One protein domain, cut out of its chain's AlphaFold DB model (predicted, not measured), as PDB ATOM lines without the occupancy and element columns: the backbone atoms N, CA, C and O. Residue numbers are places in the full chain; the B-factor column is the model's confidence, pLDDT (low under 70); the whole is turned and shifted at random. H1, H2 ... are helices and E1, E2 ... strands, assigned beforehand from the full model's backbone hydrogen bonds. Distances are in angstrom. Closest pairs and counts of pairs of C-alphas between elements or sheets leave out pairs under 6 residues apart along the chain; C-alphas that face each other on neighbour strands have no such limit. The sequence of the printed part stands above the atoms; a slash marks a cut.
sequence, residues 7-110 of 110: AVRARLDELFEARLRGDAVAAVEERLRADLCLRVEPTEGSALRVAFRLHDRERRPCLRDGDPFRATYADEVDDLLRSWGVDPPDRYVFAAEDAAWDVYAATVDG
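This is residues 7 to 110 of the 110 residues of an uncharacterized protein of uncultured archaeon A07HB70 (UniProt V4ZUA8). A strongly twisted sheet of five antiparallel strands forms a wall, with two helices over one of its faces and no named helix on the other. H2 covers the part of the sheet around E2, H1 lies beside H2 over the edge strand E1, and the hairpin of E4 and E5 makes the sheet's other edge. The printed part has 104 residues with two named helices and five named strands, in the order H1 E1 E2 E3 H2 E4 E5, and the sheet runs E1 E2 E3 E5 E4. The class is mixed, helices and strands. The whole is compact, with a radius of gyration of the C-alphas of 13.1 A, and its outline is elongated, 41 by 25 by 24 A.

The sheet holds E1, residues 28 to 33, E2, residues 36 to 42, E3, residues 47 to 55, 26.1 A long, E5, residues 101 to 109, 25.1 A long, and E4, residues 93 to 98. C-alpha 109, where E5 ends, is at (203.093, 203.295, 169.843). H2, residues 68 to 83, measures 22.6 A and begins with C-alpha 68 at (207.068, 202.437, 195.620). H1, residues 7 to 21, measures 21.2 A and begins with C-alpha 7 at (191.494, 215.356, 186.676).

E1, E2 and E3 form a meander, each strand the antiparallel neighbour of the one before. E1 and E2 are a hairpin, with N 30 and O 38 2.9 A apart, within hydrogen-bond range. E2 and E3 are a hairpin too, with N 39 and O 51 at 2.7 A. E3 and E5 are antiparallel at 162 degrees, with N 52 and O 104 at 2.8 A. E5 and the edge strand E4 stand at 131 degrees, with N 103 and O 96 at 2.8 A. E3, H2 and E4 make a split strand-helix-strand unit, two strands running the same way with a helix between them in the chain and E5 between them in the sheet; its crossover is right-handed. H2 is on the sheet at a height of 7.8 A, over E2, and only just runs along the strands, at 28 degrees to E2 on the local plane. H1 is on the same face at a height of 9.2 A, over E1 and along the strands, at 17 degrees to E1 on the local plane; their closest C-alphas, those of Val 8 and Glu 30, are 5.9 A apart. H1 and H2 are close but not clearly touching, the C-alphas of Arg 9 and Leu 80 coming to 7.7 A, at a shallow tilt of 28 degrees, the same way. In both helices every O i to N i+4 pair is within hydrogen-bond range.

The two C-alphas farthest apart, those of Arg 21 and Glu 58, are 40.9 A apart. The printed part has no cut. The link from E3 to H2, residues 56 to 67, is long. The mean pLDDT of the printed part is 90.0, and residue 110, the chain's last, is under 70.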
ATOM      1  N   ALA A   7     191.227 214.343 187.695       86.00
ATOM      2  CA  ALA A   7     191.494 215.356 186.676       86.00
ATOM      3  C   ALA A   7     192.538 214.892 185.646       86.00
ATOM      4  O   ALA A   7     192.342 215.095 184.452       86.00
ATOM      5  N   VAL A   8     193.604 214.208 186.082       89.00
ATOM      6  CA  VAL A   8     194.636 213.687 185.171       89.00
ATOM      7  C   VAL A   8     194.045 212.626 184.250       89.00
ATOM      8  O   VAL A   8     194.302 212.636 183.050       89.00
ATOM      9  N   ARG A   9     193.208 211.738 184.796       89.31
ATOM     10  CA  ARG A   9     192.532 210.702 184.004       89.31
ATOM     11  C   ARG A   9     191.601 211.314 182.966       89.31
ATOM     12  O   ARG A   9     191.710 210.961 181.803       89.31
ATOM     13  N   ALA A  10     190.769 212.275 183.369       90.94
ATOM     14  CA  ALA A  10     189.865 212.965 182.454       90.94
ATOM     15  C   ALA A  10     190.619 213.634 181.294       90.94
ATOM     16  O   ALA A  10     190.192 213.540 180.151       90.94
ATOM     17  N   ARG A  11     191.778 214.250 181.561       92.50
ATOM     18  CA  ARG A  11     192.617 214.846 180.512       92.50
ATOM     19  C   ARG A  11     193.226 213.832 179.559       92.50
ATOM     20  O   ARG A  11     193.331 214.105 178.368       92.50
ATOM     21  N   LEU A  12     193.649 212.684 180.075       90.44
ATOM     22  CA  LEU A  12     194.155 211.600 179.242       90.44
ATOM     23  C   LEU A  12     193.029 210.994 178.399       90.44
ATOM     24  O   LEU A  12     193.225 210.801 177.205       90.44
ATOM     25  N   ASP A  13     191.841 210.794 178.972       91.56
ATOM     26  CA  ASP A  13     190.656 210.353 178.230       91.56
ATOM     27  C   ASP A  13     190.301 211.355 177.116       91.56
ATOM     28  O   ASP A  13     190.157 210.958 175.964       91.56
ATOM     29  N   GLU A  14     190.270 212.662 177.406       91.94
ATOM     30  CA  GLU A  14     190.074 213.719 176.398       91.94
ATOM     31  C   GLU A  14     191.115 213.642 175.267       91.94
ATOM     32  O   GLU A  14     190.765 213.756 174.090       91.94
ATOM     33  N   LEU A  15     192.388 213.424 175.616       90.88
ATOM     34  CA  LEU A  15     193.484 213.268 174.659       90.88
ATOM     35  C   LEU A  15     193.270 212.052 173.748       90.88
ATOM     36  O   LEU A  15     193.364 212.184 172.524       90.88
ATOM     37  N   PHE A  16     192.972 210.881 174.314       90.12
ATOM     38  CA  PHE A  16     192.791 209.653 173.538       90.12
ATOM     39  C   PHE A  16     191.517 209.691 172.695       90.12
ATOM     40  O   PHE A  16     191.527 209.262 171.540       90.12
ATOM     41  N   GLU A  17     190.442 210.276 173.216       91.44
ATOM     42  CA  GLU A  17     189.214 210.482 172.461       91.44
ATOM     43  C   GLU A  17     189.408 211.427 171.270       91.44
ATOM     44  O   GLU A  17     188.953 211.121 170.166       91.44
ATOM     45  N   ALA A  18     190.072 212.572 171.465       89.44
ATOM     46  CA  ALA A  18     190.380 213.510 170.383       89.44
ATOM     47  C   ALA A  18     191.230 212.831 169.302       89.44
ATOM     48  O   ALA A  18     190.942 212.923 168.108       89.44
ATOM     49  N   ARG A  19     192.228 212.055 169.728       86.50
ATOM     50  CA  ARG A  19     193.079 211.277 168.831       86.50
ATOM     51  C   ARG A  19     192.290 210.253 168.016       86.50
ATOM     52  O   ARG A  19     192.494 210.158 166.809       86.50
ATOM     53  N   LEU A  20     191.368 209.521 168.644       87.12
ATOM     54  CA  LEU A  20     190.515 208.536 167.968       87.12
ATOM     55  C   LEU A  20     189.614 209.183 166.905       87.12
ATOM     56  O   LEU A  20     189.312 208.565 165.885       87.12
ATOM     57  N   ARG A  21     189.205 210.439 167.123       89.56
ATOM     58  CA  ARG A  21     188.439 211.239 166.154       89.56
ATOM     59  C   ARG A  21     189.303 211.813 165.023       89.56
ATOM     60  O   ARG A  21     188.748 212.296 164.040       89.56
ATOM     61  N   GLY A  22     190.630 211.728 165.132       85.44
ATOM     62  CA  GLY A  22     191.571 212.350 164.200       85.44
ATOM     63  C   GLY A  22     191.736 213.858 164.412       85.44
ATOM     64  O   GLY A  22     192.200 214.551 163.507       85.44
ATOM     65  N   ASP A  23     191.347 214.369 165.582       87.31
ATOM     66  CA  ASP A  23     191.476 215.781 165.924       87.31
ATOM     67  C   ASP A  23     192.928 216.135 166.276       87.31
ATOM     68  O   ASP A  23     193.737 215.288 166.663       87.31
ATOM     69  N   ALA A  24     193.266 217.424 166.175       80.69
ATOM     70  CA  ALA A  24     194.544 217.917 166.669       80.69
ATOM     71  C   ALA A  24     194.609 217.755 168.196       80.69
ATOM     72  O   ALA A  24     193.813 218.335 168.934       80.69
ATOM     73  N   VAL A  25     195.582 216.976 168.659       83.25
ATOM     74  CA  VAL A  25     195.754 216.644 170.073       83.25
ATOM     75  C   VAL A  25     196.779 217.583 170.699       83.25
ATOM     76  O   VAL A  25     197.923 217.658 170.252       83.25
ATOM     77  N   ALA A  26     196.384 218.297 171.750       86.25
ATOM     78  CA  ALA A  26     197.317 219.074 172.558       86.25
ATOM     79  C   ALA A  26     198.057 218.164 173.549       86.25
ATOM     80  O   ALA A  26     197.505 217.173 174.025       86.25
ATOM     81  N   ALA A  27     199.294 218.523 173.896       90.06
ATOM     82  CA  ALA A  27     200.008 217.839 174.965       90.06
ATOM     83  C   ALA A  27     199.263 218.002 176.300       90.06
ATOM     84  O   ALA A  27     198.792 219.091 176.635       90.06
ATOM     85  N   VAL A  28     199.196 216.920 177.070       93.06
ATOM     86  CA  VAL A  28     198.699 216.918 178.447       93.06
ATOM     87  C   VAL A  28     199.890 217.134 179.368       93.06
ATOM     88  O   VAL A  28     200.880 216.417 179.258       93.06
ATOM     89  N   GLU A  29     199.802 218.101 180.279       94.31
ATOM     90  CA  GLU A  29     200.768 218.292 181.363       94.31
ATOM     91  C   GLU A  29     200.001 218.458 182.674       94.31
ATOM     92  O   GLU A  29     199.336 219.466 182.894       94.31
ATOM     93  N   GLU A  30     200.070 217.443 183.530       94.25
ATOM     94  CA  GLU A  30     199.233 217.340 184.719       94.25
ATOM     95  C   GLU A  30     200.038 216.911 185.941       94.25
ATOM     96  O   GLU A  30     200.989 216.129 185.870       94.25
ATOM     97  N   ARG A  31     199.649 217.418 187.110       93.19
ATOM     98  CA  ARG A  31     200.355 217.142 188.362       93.19
ATOM     99  C   ARG A  31     199.759 215.921 189.059       93.19
ATOM    100  O   ARG A  31     198.603 215.944 189.471       93.19
ATOM    101  N   LEU A  32     200.570 214.881 189.252       92.00
ATOM    102  CA  LEU A  32     200.190 213.656 189.967       92.00
ATOM    103  C   LEU A  32     200.384 213.797 191.482       92.00
ATOM    104  O   LEU A  32     199.573 213.321 192.276       92.00
ATOM    105  N   ARG A  33     201.476 214.463 191.877       90.75
ATOM    106  CA  ARG A  33     201.867 214.730 193.267       90.75
ATOM    107  C   ARG A  33     202.664 216.034 193.352       90.75
ATOM    108  O   ARG A  33     203.049 216.621 192.345       90.75
ATOM    109  N   ALA A  34     202.947 216.504 194.565       88.69
ATOM    110  CA  ALA A  34     203.739 217.713 194.783       88.69
ATOM    111  C   ALA A  34     205.107 217.693 194.062       88.69
ATOM    112  O   ALA A  34     205.541 218.719 193.550       88.69
ATOM    113  N   ASP A  35     205.754 216.540 193.972       90.75
ATOM    114  CA  ASP A  35     207.074 216.350 193.365       90.75
ATOM    115  C   ASP A  35     207.029 215.565 192.045       90.75
ATOM    116  O   ASP A  35     208.085 215.220 191.527       90.75
ATOM    117  N   LEU A  36     205.837 215.271 191.505       92.12
ATOM    118  CA  LEU A  36     205.661 214.409 190.334       92.12
ATOM    119  C   LEU A  36     204.609 214.968 189.372       92.12
ATOM    120  O   LEU A  36     203.431 215.088 189.725       92.12
ATOM    121  N   CYS A  37     205.024 215.232 188.138       94.50
ATOM    122  CA  CYS A  37     204.144 215.624 187.040       94.50
ATOM    123  C   CYS A  37     204.198 214.591 185.914       94.50
ATOM    124  O   CYS A  37     205.245 214.002 185.653       94.50
ATOM    125  N   LEU A  38     203.072 214.401 185.238       95.75
ATOM    126  CA  LEU A  38     202.945 213.625 184.017       95.75
ATOM    127  C   LEU A  38     202.846 214.577 182.831       95.75
ATOM    128  O   LEU A  38     202.113 215.562 182.875       95.75
ATOM    129  N   ARG A  39     203.540 214.238 181.755       95.81
ATOM    130  CA  ARG A  39     203.394 214.864 180.453       95.81
ATOM    131  C   ARG A  39     203.194 213.791 179.394       95.81
ATOM    132  O   ARG A  39     203.985 212.856 179.314       95.81
ATOM    133  N   VAL A  40     202.150 213.933 178.589       94.75
ATOM    134  CA  VAL A  40     201.891 213.074 177.431       94.75
ATOM    135  C   VAL A  40     201.781 213.969 176.217       94.75
ATOM    136  O   VAL A  40     200.895 214.818 176.145       94.75
ATOM    137  N   GLU A  41     202.702 213.805 175.278       92.62
ATOM    138  CA  GLU A  41     202.747 214.607 174.064       92.62
ATOM    139  C   GLU A  41     202.702 213.711 172.824       92.62
ATOM    140  O   GLU A  41     203.435 212.719 172.756       92.62
ATOM    141  N   PRO A  42     201.841 214.021 171.841       89.56
ATOM    142  CA  PRO A  42     201.890 213.341 170.561       89.56
ATOM    143  C   PRO A  42     203.209 213.652 169.856       89.56
ATOM    144  O   PRO A  42     203.676 214.792 169.856       89.56
ATOM    145  N   THR A  43     203.814 212.628 169.262       87.19
ATOM    146  CA  THR A  43     204.993 212.780 168.405       87.19
ATOM    147  C   THR A  43     204.598 212.665 166.934       87.19
ATOM    148  O   THR A  43     203.432 212.452 166.612       87.19
ATOM    149  N   GLU A  44     205.565 212.799 166.027       79.25
ATOM    150  CA  GLU A  44     205.349 212.546 164.598       79.25
ATOM    151  C   GLU A  44     204.748 211.139 164.391       79.25
ATOM    152  O   GLU A  44     205.292 210.141 164.866       79.25
ATOM    153  N   GLY A  45     203.616 211.059 163.689       78.81
ATOM    154  CA  GLY A  45     202.902 209.804 163.447       78.81
ATOM    155  C   GLY A  45     201.936 209.409 164.567       78.81
ATOM    156  O   GLY A  45     201.220 210.244 165.118       78.81
ATOM    157  N   SER A  46     201.861 208.107 164.854       80.94
ATOM    158  CA  SER A  46     200.937 207.548 165.849       80.94
ATOM    159  C   SER A  46     201.603 207.334 167.219       80.94
ATOM    160  O   SER A  46     200.941 206.967 168.181       80.94
ATOM    161  N   ALA A  47     202.886 207.630 167.372       89.25
ATOM    162  CA  ALA A  47     203.538 207.484 168.663       89.25
ATOM    163  C   ALA A  47     203.171 208.619 169.641       89.25
ATOM    164  O   ALA A  47     202.860 209.753 169.253       89.25
ATOM    165  N   LEU A  48     203.224 208.301 170.931       92.00
ATOM    166  CA  LEU A  48     203.115 209.242 172.037       92.00
ATOM    167  C   LEU A  48     204.397 209.192 172.857       92.00
ATOM    168  O   LEU A  48     204.930 208.122 173.152       92.00
ATOM    169  N   ARG A  49     204.867 210.353 173.297       95.00
ATOM    170  CA  ARG A  49     205.913 210.446 174.306       95.00
ATOM    171  C   ARG A  49     205.265 210.652 175.663       95.00
ATOM    172  O   ARG A  49     204.604 211.659 175.908       95.00
ATOM    173  N   VAL A  50     205.487 209.692 176.549       96.31
ATOM    174  CA  VAL A  50     205.014 209.722 177.931       96.31
ATOM    175  C   VAL A  50     206.212 210.016 178.820       96.31
ATOM    176  O   VAL A  50     207.215 209.299 178.788       96.31
ATOM    177  N   ALA A  51     206.126 211.094 179.592       96.81
ATOM    178  CA  ALA A  51     207.204 211.597 180.422       96.81
ATOM    179  C   ALA A  51     206.721 211.911 181.841       96.81
ATOM    180  O   ALA A  51     205.762 212.647 182.047       96.81
ATOM    181  N   PHE A  52     207.443 211.406 182.830       95.25
ATOM    182  CA  PHE A  52     207.300 211.770 184.229       95.25
ATOM    183  C   PHE A  52     208.404 212.750 184.601       95.25
ATOM    184  O   PHE A  52     209.585 212.484 184.386       95.25
ATOM    185  N   ARG A  53     208.021 213.886 185.174       94.81
ATOM    186  CA  ARG A  53     208.942 214.912 185.663       94.81
ATOM    187  C   ARG A  53     208.979 214.809 187.179       94.81
ATOM    188  O   ARG A  53     207.934 214.914 187.823       94.81
ATOM    189  N   LEU A  54     210.169 214.606 187.735       92.81
ATOM    190  CA  LEU A  54     210.405 214.438 189.166       92.81
ATOM    191  C   LEU A  54     211.276 215.575 189.712       92.81
ATOM    192  O   LEU A  54     212.330 215.861 189.152       92.81
ATOM    193  N   HIS A  55     210.861 216.196 190.814       89.50
ATOM    194  CA  HIS A  55     211.594 217.294 191.455       89.50
ATOM    195  C   HIS A  55     212.261 216.856 192.766       89.50
ATOM    196  O   HIS A  55     211.654 216.120 193.544       89.50
ATOM    197  N   ASP A  56     213.465 217.381 193.037       71.12
ATOM    198  CA  ASP A  56     214.185 217.302 194.326       71.12
ATOM    199  C   ASP A  56     214.377 215.878 194.877       71.12
ATOM    200  O   ASP A  56     213.960 215.535 195.986       71.12
ATOM    201  N   ARG A  57     214.980 214.999 194.070       70.06
ATOM    202  CA  ARG A  57     215.277 213.611 194.455       70.06
ATOM    203  C   ARG A  57     216.624 213.167 193.903       70.06
ATOM    204  O   ARG A  57     217.094 213.672 192.893       70.06
ATOM    205  N   GLU A  58     217.215 212.169 194.553       82.31
ATOM    206  CA  GLU A  58     218.369 211.462 194.002       82.31
ATOM    207  C   GLU A  58     217.986 210.825 192.658       82.31
ATOM    208  O   GLU A  58     217.059 210.006 192.599       82.31
ATOM    209  N   ARG A  59     218.697 211.215 191.593       86.06
ATOM    210  CA  ARG A  59     218.506 210.686 190.242       86.06
ATOM    211  C   ARG A  59     218.711 209.179 190.222       86.06
ATOM    212  O   ARG A  59     219.679 208.658 190.776       86.06
ATOM    213  N   ARG A  60     217.825 208.479 189.520       87.38
ATOM    214  CA  ARG A  60     217.921 207.037 189.288       87.38
ATOM    215  C   ARG A  60     217.889 206.747 187.785       87.38
ATOM    216  O   ARG A  60     217.467 207.604 187.015       87.38
ATOM    217  N   PRO A  61     218.347 205.568 187.335       90.38
ATOM    218  CA  PRO A  61     218.272 205.210 185.920       90.38
ATOM    219  C   PRO A  61     216.829 205.073 185.413       90.38
ATOM    220  O   PRO A  61     216.540 205.500 184.294       90.38
ATOM    221  N   CYS A  62     215.926 204.516 186.230       92.12
ATOM    222  CA  CYS A  62     214.510 204.355 185.894       92.12
ATOM    223  C   CYS A  62     213.591 204.997 186.941       92.12
ATOM    224  O   CYS A  62     213.910 205.044 188.128       92.12
ATOM    225  N   LEU A  63     212.398 205.422 186.512       91.62
ATOM    226  CA  LEU A  63     211.397 206.049 187.388       91.62
ATOM    227  C   LEU A  63     210.991 205.151 188.569       91.62
ATOM    228  O   LEU A  63     210.792 205.635 189.685       91.62
ATOM    229  N   ARG A  64     210.862 203.845 188.300       90.75
ATOM    230  CA  ARG A  64     210.435 202.817 189.259       90.75
ATOM    231  C   ARG A  64     211.539 202.406 190.238       90.75
ATOM    232  O   ARG A  64     211.256 201.721 191.218       90.75
ATOM    233  N   ASP A  65     212.780 202.831 190.009       87.31
ATOM    234  CA  ASP A  65     213.883 202.490 190.896       87.31
ATOM    235  C   ASP A  65     213.766 203.319 192.189       87.31
ATOM    236  O   ASP A  65     214.021 204.524 192.214       87.31
ATOM    237  N   GLY A  66     213.375 202.674 193.289       73.00
ATOM    238  CA  GLY A  66     213.520 203.200 194.650       73.00
ATOM    239  C   GLY A  66     212.221 203.511 195.400       73.00
ATOM    240  O   GLY A  66     212.039 202.987 196.495       73.00
ATOM    241  N   ASP A  67     211.340 204.362 194.864       80.88
ATOM    242  CA  ASP A  67     210.125 204.824 195.567       80.88
ATOM    243  C   ASP A  67     208.880 204.040 195.097       80.88
ATOM    244  O   ASP A  67     208.453 204.218 193.949       80.88
ATOM    245  N   PRO A  68     208.253 203.220 195.968       83.81
ATOM    246  CA  PRO A  68     207.068 202.437 195.620       83.81
ATOM    247  C   PRO A  68     205.900 203.282 195.104       83.81
ATOM    248  O   PRO A  68     205.146 202.821 194.254       83.81
ATOM    249  N   PHE A  69     205.759 204.532 195.560       85.50
ATOM    250  CA  PHE A  69     204.682 205.400 195.091       85.50
ATOM    251  C   PHE A  69     204.873 205.808 193.633       85.50
ATOM    252  O   PHE A  69     203.890 205.915 192.906       85.50
ATOM    253  N   ARG A  70     206.117 206.016 193.177       87.81
ATOM    254  CA  ARG A  70     206.392 206.336 191.764       87.81
ATOM    255  C   ARG A  70     205.993 205.179 190.863       87.81
ATOM    256  O   ARG A  70     205.398 205.418 189.819       87.81
ATOM    257  N   ALA A  71     206.283 203.951 191.299       89.62
ATOM    258  CA  ALA A  71     205.830 202.754 190.605       89.62
ATOM    259  C   ALA A  71     204.302 202.713 190.537       89.62
ATOM    260  O   ALA A  71     203.771 202.592 189.446       89.62
ATOM    261  N   THR A  72     203.596 202.964 191.643       91.94
ATOM    262  CA  THR A  72     202.124 202.998 191.638       91.94
ATOM    263  C   THR A  72     201.543 204.028 190.667       91.94
ATOM    264  O   THR A  72     200.626 203.703 189.923       91.94
ATOM    265  N   TYR A  73     202.073 205.255 190.630       92.38
ATOM    266  CA  TYR A  73     201.615 206.254 189.657       92.38
ATOM    267  C   TYR A  73     201.902 205.835 188.213       92.38
ATOM    268  O   TYR A  73     201.055 206.035 187.347       92.38
ATOM    269  N   ALA A  74     203.079 205.260 187.947       93.12
ATOM    270  CA  ALA A  74     203.418 204.754 186.623       93.12
ATOM    271  C   ALA A  74     202.496 203.599 186.213       93.12
ATOM    272  O   ALA A  74     202.000 203.588 185.097       93.12
ATOM    273  N   ASP A  75     202.205 202.675 187.126       93.50
ATOM    274  CA  ASP A  75     201.352 201.517 186.866       93.50
ATOM    275  C   ASP A  75     199.895 201.935 186.608       93.50
ATOM    276  O   ASP A  75     199.259 201.419 185.694       93.50
ATOM    277  N   GLU A  76     199.374 202.923 187.343       93.50
ATOM    278  CA  GLU A  76     198.031 203.460 187.091       93.50
ATOM    279  C   GLU A  76     197.927 204.212 185.753       93.50
ATOM    280  O   GLU A  76     196.885 204.157 185.095       93.50
ATOM    281  N   VAL A  77     198.991 204.908 185.336       92.75
ATOM    282  CA  VAL A  77     199.067 205.520 183.999       92.75
ATOM    283  C   VAL A  77     199.154 204.434 182.927       92.75
ATOM    284  O   VAL A  77     198.416 204.507 181.948       92.75
ATOM    285  N   ASP A  78     199.980 203.407 183.125       94.81
ATOM    286  CA  ASP A  78     200.109 202.268 182.214       94.81
ATOM    287  C   ASP A  78     198.776 201.537 182.024       94.81
ATOM    288  O   ASP A  78     198.418 201.176 180.906       94.81
ATOM    289  N   ASP A  79     198.007 201.343 183.095       94.06
ATOM    290  CA  ASP A  79     196.677 200.738 183.015       94.06
ATOM    291  C   ASP A  79     195.699 201.598 182.209       94.06
ATOM    292  O   ASP A  79     194.875 201.066 181.458       94.06
ATOM    293  N   LEU A  80     195.808 202.926 182.307       91.81
ATOM    294  CA  LEU A  80     195.016 203.828 181.479       91.81
ATOM    295  C   LEU A  80     195.436 203.755 180.007       91.81
ATOM    296  O   LEU A  80     194.563 203.660 179.146       91.81
ATOM    297  N   LEU A  81     196.740 203.725 179.713       92.25
ATOM    298  CA  LEU A  81     197.257 203.518 178.354       92.25
ATOM    299  C   LEU A  81     196.704 202.221 177.752       92.25
ATOM    300  O   LEU A  81     196.096 202.246 176.679       92.25
ATOM    301  N   ARG A  82     196.796 201.111 178.496       93.94
ATOM    302  CA  ARG A  82     196.255 199.807 178.076       93.94
ATOM    303  C   ARG A  82     194.755 199.858 177.812       93.94
ATOM    304  O   ARG A  82     194.283 199.219 176.876       93.94
ATOM    305  N   SER A  83     193.997 200.614 178.608       93.62
ATOM    306  CA  SER A  83     192.545 200.748 178.419       93.62
ATOM    307  C   SER A  83     192.164 201.416 177.091       93.62
ATOM    308  O   SER A  83     191.087 201.148 176.561       93.62
ATOM    309  N   TRP A  84     193.077 202.210 176.527       91.69
ATOM    310  CA  TRP A  84     192.960 202.848 175.216       91.69
ATOM    311  C   TRP A  84     193.667 202.073 174.093       91.69
ATOM    312  O   TRP A  84     193.734 202.551 172.965       91.69
ATOM    313  N   GLY A  85     194.166 200.864 174.377       91.44
ATOM    314  CA  GLY A  85     194.871 200.025 173.404       91.44
ATOM    315  C   GLY A  85     196.312 200.457 173.122       91.44
ATOM    316  O   GLY A  85     196.883 200.009 172.134       91.44
ATOM    317  N   VAL A  86     196.890 201.312 173.969       90.88
ATOM    318  CA  VAL A  86     198.295 201.724 173.885       90.88
ATOM    319  C   VAL A  86     199.129 200.815 174.777       90.88
ATOM    320  O   VAL A  86     198.867 200.712 175.978       90.88
ATOM    321  N   ASP A  87     200.149 200.179 174.205       92.00
ATOM    322  CA  ASP A  87     201.064 199.340 174.971       92.00
ATOM    323  C   ASP A  87     202.055 200.222 175.754       92.00
ATOM    324  O   ASP A  87     202.834 200.973 175.157       92.00
ATOM    325  N   PRO A  88     202.043 200.174 177.100       93.06
ATOM    326  CA  PRO A  88     202.967 200.952 177.907       93.06
ATOM    327  C   PRO A  88     204.399 200.422 177.771       93.06
ATOM    328  O   PRO A  88     204.615 199.248 177.461       93.06
ATOM    329  N   PRO A  89     205.406 201.262 178.050       93.12
ATOM    330  CA  PRO A  89     206.796 200.869 177.917       93.12
ATOM    331  C   PRO A  89     207.210 199.944 179.069       93.12
ATOM    332  O   PRO A  89     206.762 200.105 180.205       93.12
ATOM    333  N   ASP A  90     208.187 199.065 178.829       90.12
ATOM    334  CA  ASP A  90     208.791 198.256 179.903       90.12
ATOM    335  C   ASP A  90     209.347 199.134 181.038       90.12
ATOM    336  O   ASP A  90     209.322 198.777 182.221       90.12
ATOM    337  N   ARG A  91     209.884 200.306 180.677       93.62
ATOM    338  CA  ARG A  91     210.503 201.242 181.614       93.62
ATOM    339  C   ARG A  91     210.485 202.684 181.122       93.62
ATOM    340  O   ARG A  91     210.777 202.968 179.965       93.62
ATOM    341  N   TYR A  92     210.280 203.590 182.073       95.44
ATOM    342  CA  TYR A  92     210.555 205.016 181.924       95.44
ATOM    343  C   TYR A  92     211.989 205.300 182.363       95.44
ATOM    344  O   TYR A  92     212.301 205.231 183.558       95.44
ATOM    345  N   VAL A  93     212.861 205.589 181.399       95.94
ATOM    346  CA  VAL A  93     214.287 205.848 181.646       95.94
ATOM    347  C   VAL A  93     214.547 207.336 181.788       95.94
ATOM    348  O   VAL A  93     213.874 208.148 181.151       95.94
ATOM    349  N   PHE A  94     215.540 207.692 182.598       94.88
ATOM    350  CA  PHE A  94     216.031 209.061 182.651       94.88
ATOM    351  C   PHE A  94     216.430 209.531 181.243       94.88
ATOM    352  O   PHE A  94     217.224 208.882 180.559       94.88
ATOM    353  N   ALA A  95     215.856 210.649 180.812       95.00
ATOM    354  CA  ALA A  95     215.993 211.181 179.464       95.00
ATOM    355  C   ALA A  95     216.683 212.548 179.443       95.00
ATOM    356  O   ALA A  95     217.458 212.816 178.528       95.00
ATOM    357  N   ALA A  96     216.387 213.418 180.411       93.69
ATOM    358  CA  ALA A  96     216.921 214.775 180.451       93.69
ATOM    359  C   ALA A  96     216.763 215.417 181.832       93.69
ATOM    360  O   ALA A  96     215.978 214.964 182.664       93.69
ATOM    361  N   GLU A  97     217.470 216.527 182.017       92.50
ATOM    362  CA  GLU A  97     217.212 217.505 183.072       92.50
ATOM    363  C   GLU A  97     216.465 218.684 182.451       92.50
ATOM    364  O   GLU A  97     216.865 219.188 181.402       92.50
ATOM    365  N   ASP A  98     215.392 219.123 183.095       89.38
ATOM    366  CA  ASP A  98     214.614 220.288 182.698       89.38
ATOM    367  C   ASP A  98     214.468 221.236 183.891       89.38
ATOM    368  O   ASP A  98     213.646 221.039 184.790       89.38
ATOM    369  N   ALA A  99     215.322 222.259 183.918       85.62
ATOM    370  CA  ALA A  99     215.500 223.163 185.048       85.62
ATOM    371  C   ALA A  99     215.771 222.408 186.364       85.62
ATOM    372  O   ALA A  99     216.880 221.929 186.578       85.62
ATOM    373  N   ALA A 100     214.775 222.315 187.247       86.50
ATOM    374  CA  ALA A 100     214.865 221.625 188.537       86.50
ATOM    375  C   ALA A 100     214.228 220.219 188.525       86.50
ATOM    376  O   ALA A 100     213.992 219.635 189.583       86.50
ATOM    377  N   TRP A 101     213.904 219.694 187.340       92.06
ATOM    378  CA  TRP A 101     213.183 218.437 187.169       92.06
ATOM    379  C   TRP A 101     214.022 217.407 186.420       92.06
ATOM    380  O   TRP A 101     214.520 217.670 185.327       92.06
ATOM    381  N   ASP A 102     214.099 216.198 186.963       93.94
ATOM    382  CA  ASP A 102     214.556 215.027 186.223       93.94
ATOM    383  C   ASP A 102     213.397 214.485 185.377       93.94
ATOM    384  O   ASP A 102     212.302 214.232 185.888       93.94
ATOM    385  N   VAL A 103     213.634 214.279 184.083       95.62
ATOM    386  CA  VAL A 103     212.637 213.767 183.140       95.62
ATOM    387  C   VAL A 103     212.889 212.289 182.881       95.62
ATOM    388  O   VAL A 103     213.945 211.914 182.376       95.62
ATOM    389  N   TYR A 104     211.891 211.458 183.162       96.31
ATOM    390  CA  TYR A 104     211.872 210.031 182.864       96.31
ATOM    391  C   TYR A 104     210.854 209.775 181.767       96.31
ATOM    392  O   TYR A 104     209.670 210.014 181.976       96.31
ATOM    393  N   ALA A 105     211.285 209.312 180.600       96.94
ATOM    394  CA  ALA A 105     210.410 209.236 179.441       96.94
ATOM    395  C   ALA A 105     210.557 207.929 178.674       96.94
ATOM    396  O   ALA A 105     211.577 207.242 178.746       96.94
ATOM    397  N   ALA A 106     209.520 207.632 177.906       96.44
ATOM    398  CA  ALA A 106     209.515 206.605 176.888       96.44
ATOM    399  C   ALA A 106     208.568 207.021 175.761       96.44
ATOM    400  O   ALA A 106     207.657 207.831 175.959       96.44
ATOM    401  N   THR A 107     208.804 206.464 174.583       94.81
ATOM    402  CA  THR A 107     207.888 206.574 173.454       94.81
ATOM    403  C   THR A 107     207.095 205.279 173.374       94.81
ATOM    404  O   THR A 107     207.683 204.204 173.479       94.81
ATOM    405  N   VAL A 108     205.783 205.399 173.226       91.75
ATOM    406  CA  VAL A 108     204.857 204.281 173.048       91.75
ATOM    407  C   VAL A 108     204.133 204.441 171.726       91.75
ATOM    408  O   VAL A 108     203.780 205.559 171.342       91.75
ATOM    409  N   ASP A 109     203.918 203.328 171.041       84.56
ATOM    410  CA  ASP A 109     203.093 203.295 169.843       84.56
ATOM    411  C   ASP A 109     201.629 203.094 170.244       84.56
ATOM    412  O   ASP A 109     201.313 202.342 171.168       84.56
ATOM    413  N   GLY A 110     200.738 203.794 169.549       68.25
ATOM    414  CA  GLY A 110     199.291 203.677 169.694       68.25
ATOM    415  C   GLY A 110     198.588 204.050 168.408       68.25
ATOM    416  O   GLY A 110     199.224 203.989 167.329       68.25
TER     417      GLY A 110